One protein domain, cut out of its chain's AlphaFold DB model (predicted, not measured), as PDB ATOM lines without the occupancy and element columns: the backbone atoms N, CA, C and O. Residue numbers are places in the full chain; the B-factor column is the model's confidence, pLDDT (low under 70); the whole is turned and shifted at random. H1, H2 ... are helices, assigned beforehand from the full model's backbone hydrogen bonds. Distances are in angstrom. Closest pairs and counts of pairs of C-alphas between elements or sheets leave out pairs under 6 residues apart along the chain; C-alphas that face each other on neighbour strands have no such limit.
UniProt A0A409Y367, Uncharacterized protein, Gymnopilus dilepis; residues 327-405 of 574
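AT A GLANCE: This is residues 327 to 405 of the 574 residues of an uncharacterized protein of Gymnopilus dilepis (UniProt A0A409Y367). A long helical hairpin: H1 runs the length of a rod, the chain turns tightly at one end, and H2 folds back beside it. Residues 327 to 338, of which 328 to 338 belong to H1, stand free and stick out beyond H2. The printed part has 79 residues with two named helices, H1 then H2, and no named strand; its class is all helix. It is extended, with a radius of gyration of the C-alphas of 18.5 A and spans of 63 by 20 by 13 A.

IN THESE COORDINATES: H1, residues 328 to 368, begins at C-alpha 328 (182.966, 175.898, 128.801) and measures 57.4 A, with a kink of 27 degrees near residue 349. H2, residues 372 to 402, measures 45.6 A and ends at C-alpha 402 (165.771, 159.793, 117.954).

HOW THE PARTS SIT: H1 touches H2 with residues 348 to 366 alone; the closest C-alphas, of Val 366 and Gln 374, are 5.8 A apart. They form a helical hairpin, at a shallow tilt of 9 degrees, opposite ways. O i to N i+4 pairs are within hydrogen-bond range in 34 of 37 cases in H1 and 23 of 27 in H2.

THE WHOLE: The C-alphas farthest apart, of Ser 327 and Gly 371, are 63.7 A apart. The printed part has no cut, and the link is tight. Mean pLDDT of the printed part is 70.9; residues 327 to 344, 373, 399 to 400 and 402 to 405 are under 70.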
ATOM      1  N   SER A 327     187.542 175.464 127.612       65.00
ATOM      2  CA  SER A 327     186.405 176.234 127.121       65.00
ATOM      3  C   SER A 327     185.102 175.585 127.593       65.00
ATOM      4  O   SER A 327     184.818 174.424 127.292       65.00
ATOM      5  N   TRP A 328     184.274 176.345 128.308       60.84
ATOM      6  CA  TRP A 328     182.966 175.898 128.801       60.84
ATOM      7  C   TRP A 328     182.089 175.293 127.686       60.84
ATOM      8  O   TRP A 328     181.272 174.403 127.926       60.84
ATOM      9  N   LYS A 329     182.313 175.716 126.432       61.06
ATOM     10  CA  LYS A 329     181.670 175.154 125.236       61.06
ATOM     11  C   LYS A 329     182.167 173.743 124.900       61.06
ATOM     12  O   LYS A 329     181.351 172.900 124.538       61.06
ATOM     13  N   ALA A 330     183.460 173.458 125.067       56.78
ATOM     14  CA  ALA A 330     184.012 172.109 124.926       56.78
ATOM     15  C   ALA A 330     183.488 171.189 126.041       56.78
ATOM     16  O   ALA A 330     183.054 170.074 125.763       56.78
ATOM     17  N   LEU A 331     183.390 171.687 127.279       57.75
ATOM     18  CA  LEU A 331     182.785 170.940 128.387       57.75
ATOM     19  C   LEU A 331     181.295 170.630 128.134       57.75
ATOM     20  O   LEU A 331     180.817 169.539 128.447       57.75
ATOM     21  N   GLN A 332     180.551 171.557 127.517       66.00
ATOM     22  CA  GLN A 332     179.174 171.312 127.069       66.00
ATOM     23  C   GLN A 332     179.091 170.298 125.919       66.00
ATOM     24  O   GLN A 332     178.150 169.502 125.887       66.00
ATOM     25  N   GLN A 333     180.052 170.294 124.991       60.97
ATOM     26  CA  GLN A 333     180.130 169.282 123.933       60.97
ATOM     27  C   GLN A 333     180.445 167.896 124.506       60.97
ATOM     28  O   GLN A 333     179.760 166.935 124.164       60.97
ATOM     29  N   VAL A 334     181.377 167.798 125.458       56.53
ATOM     30  CA  VAL A 334     181.675 166.552 126.182       56.53
ATOM     31  C   VAL A 334     180.452 166.080 126.970       56.53
ATOM     32  O   VAL A 334     180.077 164.917 126.867       56.53
ATOM     33  N   ARG A 335     179.727 166.971 127.658       66.00
ATOM     34  CA  ARG A 335     178.459 166.620 128.330       66.00
ATOM     35  C   ARG A 335     177.362 166.134 127.381       66.00
ATOM     36  O   ARG A 335     176.473 165.420 127.831       66.00
ATOM     37  N   ARG A 336     177.404 166.490 126.093       62.75
ATOM     38  CA  ARG A 336     176.507 165.923 125.068       62.75
ATOM     39  C   ARG A 336     177.001 164.580 124.526       62.75
ATOM     40  O   ARG A 336     176.176 163.774 124.112       62.75
ATOM     41  N   LEU A 337     178.308 164.326 124.572       54.09
ATOM     42  CA  LEU A 337     178.933 163.072 124.140       54.09
ATOM     43  C   LEU A 337     178.845 161.963 125.207       54.09
ATOM     44  O   LEU A 337     178.722 160.783 124.882       54.09
ATOM     45  N   VAL A 338     178.870 162.330 126.493       64.38
ATOM     46  CA  VAL A 338     178.819 161.379 127.619       64.38
ATOM     47  C   VAL A 338     177.550 160.512 127.606       64.38
ATOM     48  O   VAL A 338     177.686 159.299 127.738       64.38
ATOM     49  N   PRO A 339     176.331 161.039 127.367       61.97
ATOM     50  CA  PRO A 339     175.130 160.213 127.253       61.97
ATOM     51  C   PRO A 339     175.197 159.238 126.076       61.97
ATOM     52  O   PRO A 339     174.796 158.085 126.210       61.97
ATOM     53  N   THR A 340     175.754 159.664 124.934       59.62
ATOM     54  CA  THR A 340     175.922 158.780 123.774       59.62
ATOM     55  C   THR A 340     176.934 157.673 124.054       59.62
ATOM     56  O   THR A 340     176.660 156.528 123.715       59.62
ATOM     57  N   MET A 341     178.033 157.967 124.761       56.19
ATOM     58  CA  MET A 341     178.991 156.946 125.202       56.19
ATOM     59  C   MET A 341     178.427 156.021 126.285       56.19
ATOM     60  O   MET A 341     178.686 154.824 126.229       56.19
ATOM     61  N   MET A 342     177.636 156.522 127.240       66.50
ATOM     62  CA  MET A 342     177.013 155.688 128.279       66.50
ATOM     63  C   MET A 342     176.002 154.704 127.694       66.50
ATOM     64  O   MET A 342     175.966 153.549 128.109       66.50
ATOM     65  N   VAL A 343     175.195 155.133 126.719       65.31
ATOM     66  CA  VAL A 343     174.254 154.234 126.034       65.31
ATOM     67  C   VAL A 343     175.012 153.215 125.183       65.31
ATOM     68  O   VAL A 343     174.660 152.035 125.204       65.31
ATOM     69  N   PHE A 344     176.089 153.639 124.512       65.44
ATOM     70  CA  PHE A 344     176.954 152.738 123.752       65.44
ATOM     71  C   PHE A 344     177.651 151.715 124.649       65.44
ATOM     72  O   PHE A 344     177.703 150.545 124.299       65.44
ATOM     73  N   MET A 345     178.129 152.113 125.829       70.69
ATOM     74  CA  MET A 345     178.693 151.173 126.795       70.69
ATOM     75  C   MET A 345     177.625 150.254 127.384       70.69
ATOM     76  O   MET A 345     177.852 149.054 127.462       70.69
ATOM     77  N   GLY A 346     176.445 150.767 127.737       75.38
ATOM     78  CA  GLY A 346     175.384 149.956 128.340       75.38
ATOM     79  C   GLY A 346     174.805 148.906 127.386       75.38
ATOM     80  O   GLY A 346     174.713 147.732 127.738       75.38
ATOM     81  N   HIS A 347     174.435 149.309 126.168       74.00
ATOM     82  CA  HIS A 347     173.863 148.387 125.179       74.00
ATOM     83  C   HIS A 347     174.949 147.641 124.407       74.00
ATOM     84  O   HIS A 347     174.830 146.437 124.186       74.00
ATOM     85  N   GLY A 348     176.028 148.330 124.030       71.00
ATOM     86  CA  GLY A 348     177.142 147.732 123.303       71.00
ATOM     87  C   GLY A 348     177.834 146.638 124.104       71.00
ATOM     88  O   GLY A 348     178.122 145.599 123.523       71.00
ATOM     89  N   TRP A 349     178.006 146.788 125.425       73.19
ATOM     90  CA  TRP A 349     178.567 145.719 126.264       73.19
ATOM     91  C   TRP A 349     177.697 144.461 126.268       73.19
ATOM     92  O   TRP A 349     178.222 143.357 126.172       73.19
ATOM     93  N   LEU A 350     176.371 144.605 126.329       77.94
ATOM     94  CA  LEU A 350     175.463 143.458 126.326       77.94
ATOM     95  C   LEU A 350     175.480 142.735 124.973       77.94
ATOM     96  O   LEU A 350     175.590 141.511 124.930       77.94
ATOM     97  N   TYR A 351     175.448 143.477 123.863       74.75
ATOM     98  CA  TYR A 351     175.576 142.891 122.526       74.75
ATOM     99  C   TYR A 351     176.950 142.257 122.289       74.75
ATOM    100  O   TYR A 351     177.038 141.187 121.689       74.75
ATOM    101  N   PHE A 352     178.008 142.884 122.797       72.38
ATOM    102  CA  PHE A 352     179.369 142.363 122.749       72.38
ATOM    103  C   PHE A 352     179.508 141.083 123.580       72.38
ATOM    104  O   PHE A 352     180.052 140.091 123.099       72.38
ATOM    105  N   GLY A 353     178.931 141.059 124.782       77.19
ATOM    106  CA  GLY A 353     178.862 139.875 125.634       77.19
ATOM    107  C   GLY A 353     178.123 138.723 124.955       77.19
ATOM    108  O   GLY A 353     178.626 137.602 124.949       77.19
ATOM    109  N   ILE A 354     176.986 138.995 124.304       77.75
ATOM    110  CA  ILE A 354     176.255 137.988 123.516       77.75
ATOM    111  C   ILE A 354     177.111 137.492 122.342       77.75
ATOM    112  O   ILE A 354     177.195 136.285 122.128       77.75
ATOM    113  N   ALA A 355     177.781 138.382 121.608       74.25
ATOM    114  CA  ALA A 355     178.642 137.998 120.489       74.25
ATOM    115  C   ALA A 355     179.819 137.110 120.937       74.25
ATOM    116  O   ALA A 355     180.104 136.095 120.296       74.25
ATOM    117  N   ILE A 356     180.457 137.437 122.066       75.25
ATOM    118  CA  ILE A 356     181.499 136.604 122.680       75.25
ATOM    119  C   ILE A 356     180.928 135.254 123.111       75.25
ATOM    120  O   ILE A 356     181.515 134.225 122.790       75.25
ATOM    121  N   CYS A 357     179.778 135.232 123.789       80.62
ATOM    122  CA  CYS A 357     179.145 133.986 124.221       80.62
ATOM    123  C   CYS A 357     178.813 133.082 123.028       80.62
ATOM    124  O   CYS A 357     179.057 131.881 123.095       80.62
ATOM    125  N   VAL A 358     178.326 133.652 121.919       78.50
ATOM    126  CA  VAL A 358     178.083 132.911 120.673       78.50
ATOM    127  C   VAL A 358     179.392 132.359 120.109       78.50
ATOM    128  O   VAL A 358     179.428 131.185 119.754       78.50
ATOM    129  N   LYS A 359     180.485 133.137 120.083       77.56
ATOM    130  CA  LYS A 359     181.798 132.631 119.638       77.56
ATOM    131  C   LYS A 359     182.334 131.514 120.538       77.56
ATOM    132  O   LYS A 359     182.813 130.513 120.013       77.56
ATOM    133  N   ILE A 360     182.225 131.648 121.860       77.00
ATOM    134  CA  ILE A 360     182.650 130.614 122.817       77.00
ATOM    135  C   ILE A 360     181.807 129.353 122.636       77.00
ATOM    136  O   ILE A 360     182.366 128.269 122.506       77.00
ATOM    137  N   ALA A 361     180.480 129.479 122.561       78.94
ATOM    138  CA  ALA A 361     179.588 128.346 122.327       78.94
ATOM    139  C   ALA A 361     179.921 127.637 121.008       78.94
ATOM    140  O   ALA A 361     179.946 126.411 120.958       78.94
ATOM    141  N   ASN A 362     180.250 128.398 119.964       76.12
ATOM    142  CA  ASN A 362     180.641 127.833 118.680       76.12
ATOM    143  C   ASN A 362     181.996 127.124 118.747       76.12
ATOM    144  O   ASN A 362     182.134 126.015 118.245       76.12
ATOM    145  N   ALA A 363     182.984 127.720 119.417       75.44
ATOM    146  CA  ALA A 363     184.282 127.092 119.636       75.44
ATOM    147  C   ALA A 363     184.143 125.794 120.445       75.44
ATOM    148  O   ALA A 363     184.755 124.784 120.096       75.44
ATOM    149  N   VAL A 364     183.298 125.783 121.480       78.44
ATOM    150  CA  VAL A 364     182.997 124.582 122.269       78.44
ATOM    151  C   VAL A 364     182.299 123.536 121.403       78.44
ATOM    152  O   VAL A 364     182.745 122.395 121.385       78.44
ATOM    153  N   LEU A 365     181.269 123.892 120.631       75.06
ATOM    154  CA  LEU A 365     180.579 122.943 119.745       75.06
ATOM    155  C   LEU A 365     181.518 122.347 118.691       75.06
ATOM    156  O   LEU A 365     181.504 121.139 118.482       75.06
ATOM    157  N   VAL A 366     182.371 123.169 118.078       77.50
ATOM    158  CA  VAL A 366     183.335 122.726 117.060       77.50
ATOM    159  C   VAL A 366     184.436 121.841 117.649       77.50
ATOM    160  O   VAL A 366     184.911 120.937 116.969       77.50
ATOM    161  N   THR A 367     184.859 122.086 118.893       76.75
ATOM    162  CA  THR A 367     185.946 121.317 119.530       76.75
ATOM    163  C   THR A 367     185.471 120.067 120.260       76.75
ATOM    164  O   THR A 367     186.224 119.101 120.340       76.75
ATOM    165  N   THR A 368     184.250 120.070 120.797       76.19
ATOM    166  CA  THR A 368     183.740 118.971 121.633       76.19
ATOM    167  C   THR A 368     182.867 117.983 120.877       76.19
ATOM    168  O   THR A 368     182.764 116.836 121.308       76.19
ATOM    169  N   GLN A 369     182.247 118.382 119.761       79.50
ATOM    170  CA  GLN A 369     181.353 117.501 119.015       79.50
ATOM    171  C   GLN A 369     181.954 117.094 117.673       79.50
ATOM    172  O   GLN A 369     182.142 117.913 116.778       79.50
ATOM    173  N   SER A 370     182.199 115.795 117.519       74.88
ATOM    174  CA  SER A 370     182.441 115.149 116.233       74.88
ATOM    175  C   SER A 370     181.125 114.554 115.716       74.88
ATOM    176  O   SER A 370     180.432 113.831 116.429       74.88
ATOM    177  N   GLY A 371     180.743 114.882 114.476       81.38
ATOM    178  CA  GLY A 371     179.548 114.326 113.825       81.38
ATOM    179  C   GLY A 371     178.600 115.369 113.212       81.38
ATOM    180  O   GLY A 371     178.971 116.530 113.047       81.38
ATOM    181  N   PRO A 372     177.358 114.984 112.856       76.00
ATOM    182  CA  PRO A 372     176.427 115.829 112.094       76.00
ATOM    183  C   PRO A 372     176.003 117.114 112.825       76.00
ATOM    184  O   PRO A 372     175.620 118.090 112.184       76.00
ATOM    185  N   LEU A 373     176.125 117.155 114.155       67.94
ATOM    186  CA  LEU A 373     175.893 118.365 114.952       67.94
ATOM    187  C   LEU A 373     176.913 119.476 114.659       67.94
ATOM    188  O   LEU A 373     176.548 120.652 114.654       67.94
ATOM    189  N   GLN A 374     178.157 119.124 114.325       76.25
ATOM    190  CA  GLN A 374     179.177 120.093 113.914       76.25
ATOM    191  C   GLN A 374     178.789 120.773 112.592       76.25
ATOM    192  O   GLN A 374     178.950 121.984 112.437       76.25
ATOM    193  N   ALA A 375     178.201 120.009 111.666       74.50
ATOM    194  CA  ALA A 375     177.708 120.527 110.392       74.50
ATOM    195  C   ALA A 375     176.491 121.455 110.556       74.50
ATOM    196  O   ALA A 375     176.270 122.311 109.704       74.50
ATOM    197  N   ALA A 376     175.726 121.327 111.646       72.38
ATOM    198  CA  ALA A 376     174.598 122.210 111.952       72.38
ATOM    199  C   ALA A 376     175.016 123.505 112.677       72.38
ATOM    200  O   ALA A 376     174.375 124.541 112.490       72.38
ATOM    201  N   ALA A 377     176.101 123.480 113.460       70.69
ATOM    202  CA  ALA A 377     176.591 124.645 114.205       70.69
ATOM    203  C   ALA A 377     177.129 125.767 113.289       70.69
ATOM    204  O   ALA A 377     176.910 126.957 113.545       70.69
ATOM    205  N   ILE A 378     177.782 125.396 112.182       73.38
ATOM    206  CA  ILE A 378     178.376 126.348 111.227       73.38
ATOM    207  C   ILE A 378     177.298 127.212 110.526       73.38
ATOM    208  O   ILE A 378     177.397 128.439 110.589       73.38
ATOM    209  N   PRO A 379     176.226 126.651 109.926       75.00
ATOM    210  CA  PRO A 379     175.135 127.444 109.353       75.00
ATOM    211  C   PRO A 379     174.428 128.324 110.382       75.00
ATOM    212  O   PRO A 379     174.058 129.458 110.080       75.00
ATOM    213  N   TRP A 380     174.248 127.816 111.605       74.50
ATOM    214  CA  TRP A 380     173.555 128.555 112.658       74.50
ATOM    215  C   TRP A 380     174.309 129.826 113.040       74.50
ATOM    216  O   TRP A 380     173.712 130.890 113.186       74.50
ATOM    217  N   THR A 381     175.633 129.746 113.124       72.56
ATOM    218  CA  THR A 381     176.475 130.903 113.444       72.56
ATOM    219  C   THR A 381     176.670 131.855 112.277       72.56
ATOM    220  O   THR A 381     176.602 133.069 112.484       72.56
ATOM    221  N   MET A 382     176.765 131.334 111.054       73.88
ATOM    222  CA  MET A 382     176.670 132.139 109.832       73.88
ATOM    223  C   MET A 382     175.355 132.929 109.753       73.88
ATOM    224  O   MET A 382     175.355 134.053 109.263       73.88
ATOM    225  N   ALA A 383     174.244 132.389 110.266       73.44
ATOM    226  CA  ALA A 383     172.959 133.087 110.298       73.44
ATOM    227  C   ALA A 383     172.830 134.083 111.468       73.44
ATOM    228  O   ALA A 383     172.247 135.158 111.307       73.44
ATOM    229  N   LEU A 384     173.374 133.759 112.646       73.06
ATOM    230  CA  LEU A 384     173.221 134.576 113.859       73.06
ATOM    231  C   LEU A 384     174.059 135.859 113.829       73.06
ATOM    232  O   LEU A 384     173.594 136.904 114.291       73.06
ATOM    233  N   ILE A 385     175.271 135.800 113.268       76.25
ATOM    234  CA  ILE A 385     176.198 136.940 113.238       76.25
ATOM    235  C   ILE A 385     175.616 138.129 112.446       76.25
ATOM    236  O   ILE A 385     175.543 139.221 113.014       76.25
ATOM    237  N   PRO A 386     175.116 137.966 111.202       74.12
ATOM    238  CA  PRO A 386     174.510 139.064 110.453       74.12
ATOM    239  C   PRO A 386     173.294 139.661 111.163       74.12
ATOM    240  O   PRO A 386     173.124 140.878 111.160       74.12
ATOM    241  N   ILE A 387     172.463 138.836 111.810       73.38
ATOM    242  CA  ILE A 387     171.267 139.299 112.532       73.38
ATOM    243  C   ILE A 387     171.666 140.174 113.727       73.38
ATOM    244  O   ILE A 387     171.091 141.249 113.915       73.38
ATOM    245  N   LEU A 388     172.669 139.751 114.502       73.00
ATOM    246  CA  LEU A 388     173.216 140.520 115.624       73.00
ATOM    247  C   LEU A 388     173.820 141.843 115.154       73.00
ATOM    248  O   LEU A 388     173.464 142.895 115.686       73.00
ATOM    249  N   VAL A 389     174.664 141.810 114.121       76.69
ATOM    250  CA  VAL A 389     175.284 143.016 113.547       76.69
ATOM    251  C   VAL A 389     174.221 143.987 113.028       76.69
ATOM    252  O   VAL A 389     174.270 145.177 113.335       76.69
ATOM    253  N   THR A 390     173.207 143.486 112.316       74.88
ATOM    254  CA  THR A 390     172.111 144.314 111.789       74.88
ATOM    255  C   THR A 390     171.287 144.927 112.921       74.88
ATOM    256  O   THR A 390     170.932 146.102 112.856       74.88
ATOM    257  N   ARG A 391     171.016 144.178 113.998       77.81
ATOM    258  CA  ARG A 391     170.334 144.693 115.199       77.81
ATOM    259  C   ARG A 391     171.132 145.799 115.884       77.81
ATOM    260  O   ARG A 391     170.543 146.822 116.227       77.81
ATOM    261  N   ILE A 392     172.441 145.614 116.056       73.94
ATOM    262  CA  ILE A 392     173.329 146.621 116.654       73.94
ATOM    263  C   ILE A 392     173.334 147.879 115.785       73.94
ATOM    264  O   ILE A 392     173.097 148.976 116.292       73.94
ATOM    265  N   TYR A 393     173.505 147.722 114.471       75.75
ATOM    266  CA  TYR A 393     173.481 148.835 113.527       75.75
ATOM    267  C   TYR A 393     172.155 149.598 113.578       75.75
ATOM    268  O   TYR A 393     172.156 150.811 113.771       75.75
ATOM    269  N   LEU A 394     171.018 148.900 113.487       77.38
ATOM    270  CA  LEU A 394     169.698 149.528 113.563       77.38
ATOM    271  C   LEU A 394     169.484 150.246 114.898       77.38
ATOM    272  O   LEU A 394     168.965 151.356 114.892       77.38
ATOM    273  N   SER A 395     169.938 149.674 116.019       73.25
ATOM    274  CA  SER A 395     169.854 150.339 117.325       73.25
ATOM    275  C   SER A 395     170.705 151.613 117.393       73.25
ATOM    276  O   SER A 395     170.272 152.619 117.954       73.25
ATOM    277  N   MET A 396     171.880 151.613 116.754       70.00
ATOM    278  CA  MET A 396     172.750 152.785 116.664       70.00
ATOM    279  C   MET A 396     172.129 153.875 115.785       70.00
ATOM    280  O   MET A 396     172.138 155.048 116.157       70.00
ATOM    281  N   VAL A 397     171.564 153.491 114.639       75.56
ATOM    282  CA  VAL A 397     170.877 154.405 113.716       75.56
ATOM    283  C   VAL A 397     169.622 154.993 114.364       75.56
ATOM    284  O   VAL A 397     169.422 156.206 114.315       75.56
ATOM    285  N   GLU A 398     168.808 154.169 115.024       76.00
ATOM    286  CA  GLU A 398     167.625 154.618 115.762       76.00
ATOM    287  C   GLU A 398     168.024 155.611 116.861       76.00
ATOM    288  O   GLU A 398     167.452 156.694 116.959       76.00
ATOM    289  N   TYR A 399     169.084 155.321 117.615       68.06
ATOM    290  CA  TYR A 399     169.586 156.236 118.634       68.06
ATOM    291  C   TYR A 399     170.100 157.566 118.055       68.06
ATOM    292  O   TYR A 399     169.786 158.632 118.590       68.06
ATOM    293  N   LEU A 400     170.829 157.534 116.936       69.81
ATOM    294  CA  LEU A 400     171.296 158.744 116.248       69.81
ATOM    295  C   LEU A 400     170.132 159.598 115.724       69.81
ATOM    296  O   LEU A 400     170.208 160.826 115.786       69.81
ATOM    297  N   HIS A 401     169.050 158.979 115.248       75.94
ATOM    298  CA  HIS A 401     167.892 159.703 114.718       75.94
ATOM    299  C   HIS A 401     166.899 160.175 115.789       75.94
ATOM    300  O   HIS A 401     166.306 161.238 115.614       75.94
ATOM    301  N   PHE A 402     166.720 159.437 116.888       68.56
ATOM    302  CA  PHE A 402     165.771 159.793 117.954       68.56
ATOM    303  C   PHE A 402     166.402 160.582 119.112       68.56
ATOM    304  O   PHE A 402     165.691 161.304 119.811       68.56
ATOM    305  N   GLY A 403     167.720 160.482 119.319       53.06
ATOM    306  CA  GLY A 403     168.442 161.180 120.391       53.06
ATOM    307  C   GLY A 403     168.769 162.645 120.089       53.06
ATOM    308  O   GLY A 403     169.060 163.417 121.003       53.06
ATOM    309  N   LEU A 404     168.691 163.064 118.824       53.53
ATOM    310  CA  LEU A 404     168.688 164.477 118.463       53.53
ATOM    311  C   LEU A 404     167.247 164.975 118.596       53.53
ATOM    312  O   LEU A 404     166.423 164.621 117.751       53.53
ATOM    313  N   PRO A 405     166.895 165.780 119.619       45.47
ATOM    314  CA  PRO A 405     165.574 166.378 119.660       45.47
ATOM    315  C   PRO A 405     165.366 167.128 118.343       45.47
ATOM    316  O   PRO A 405     166.086 168.078 118.035       45.47
TER     317      PRO A 405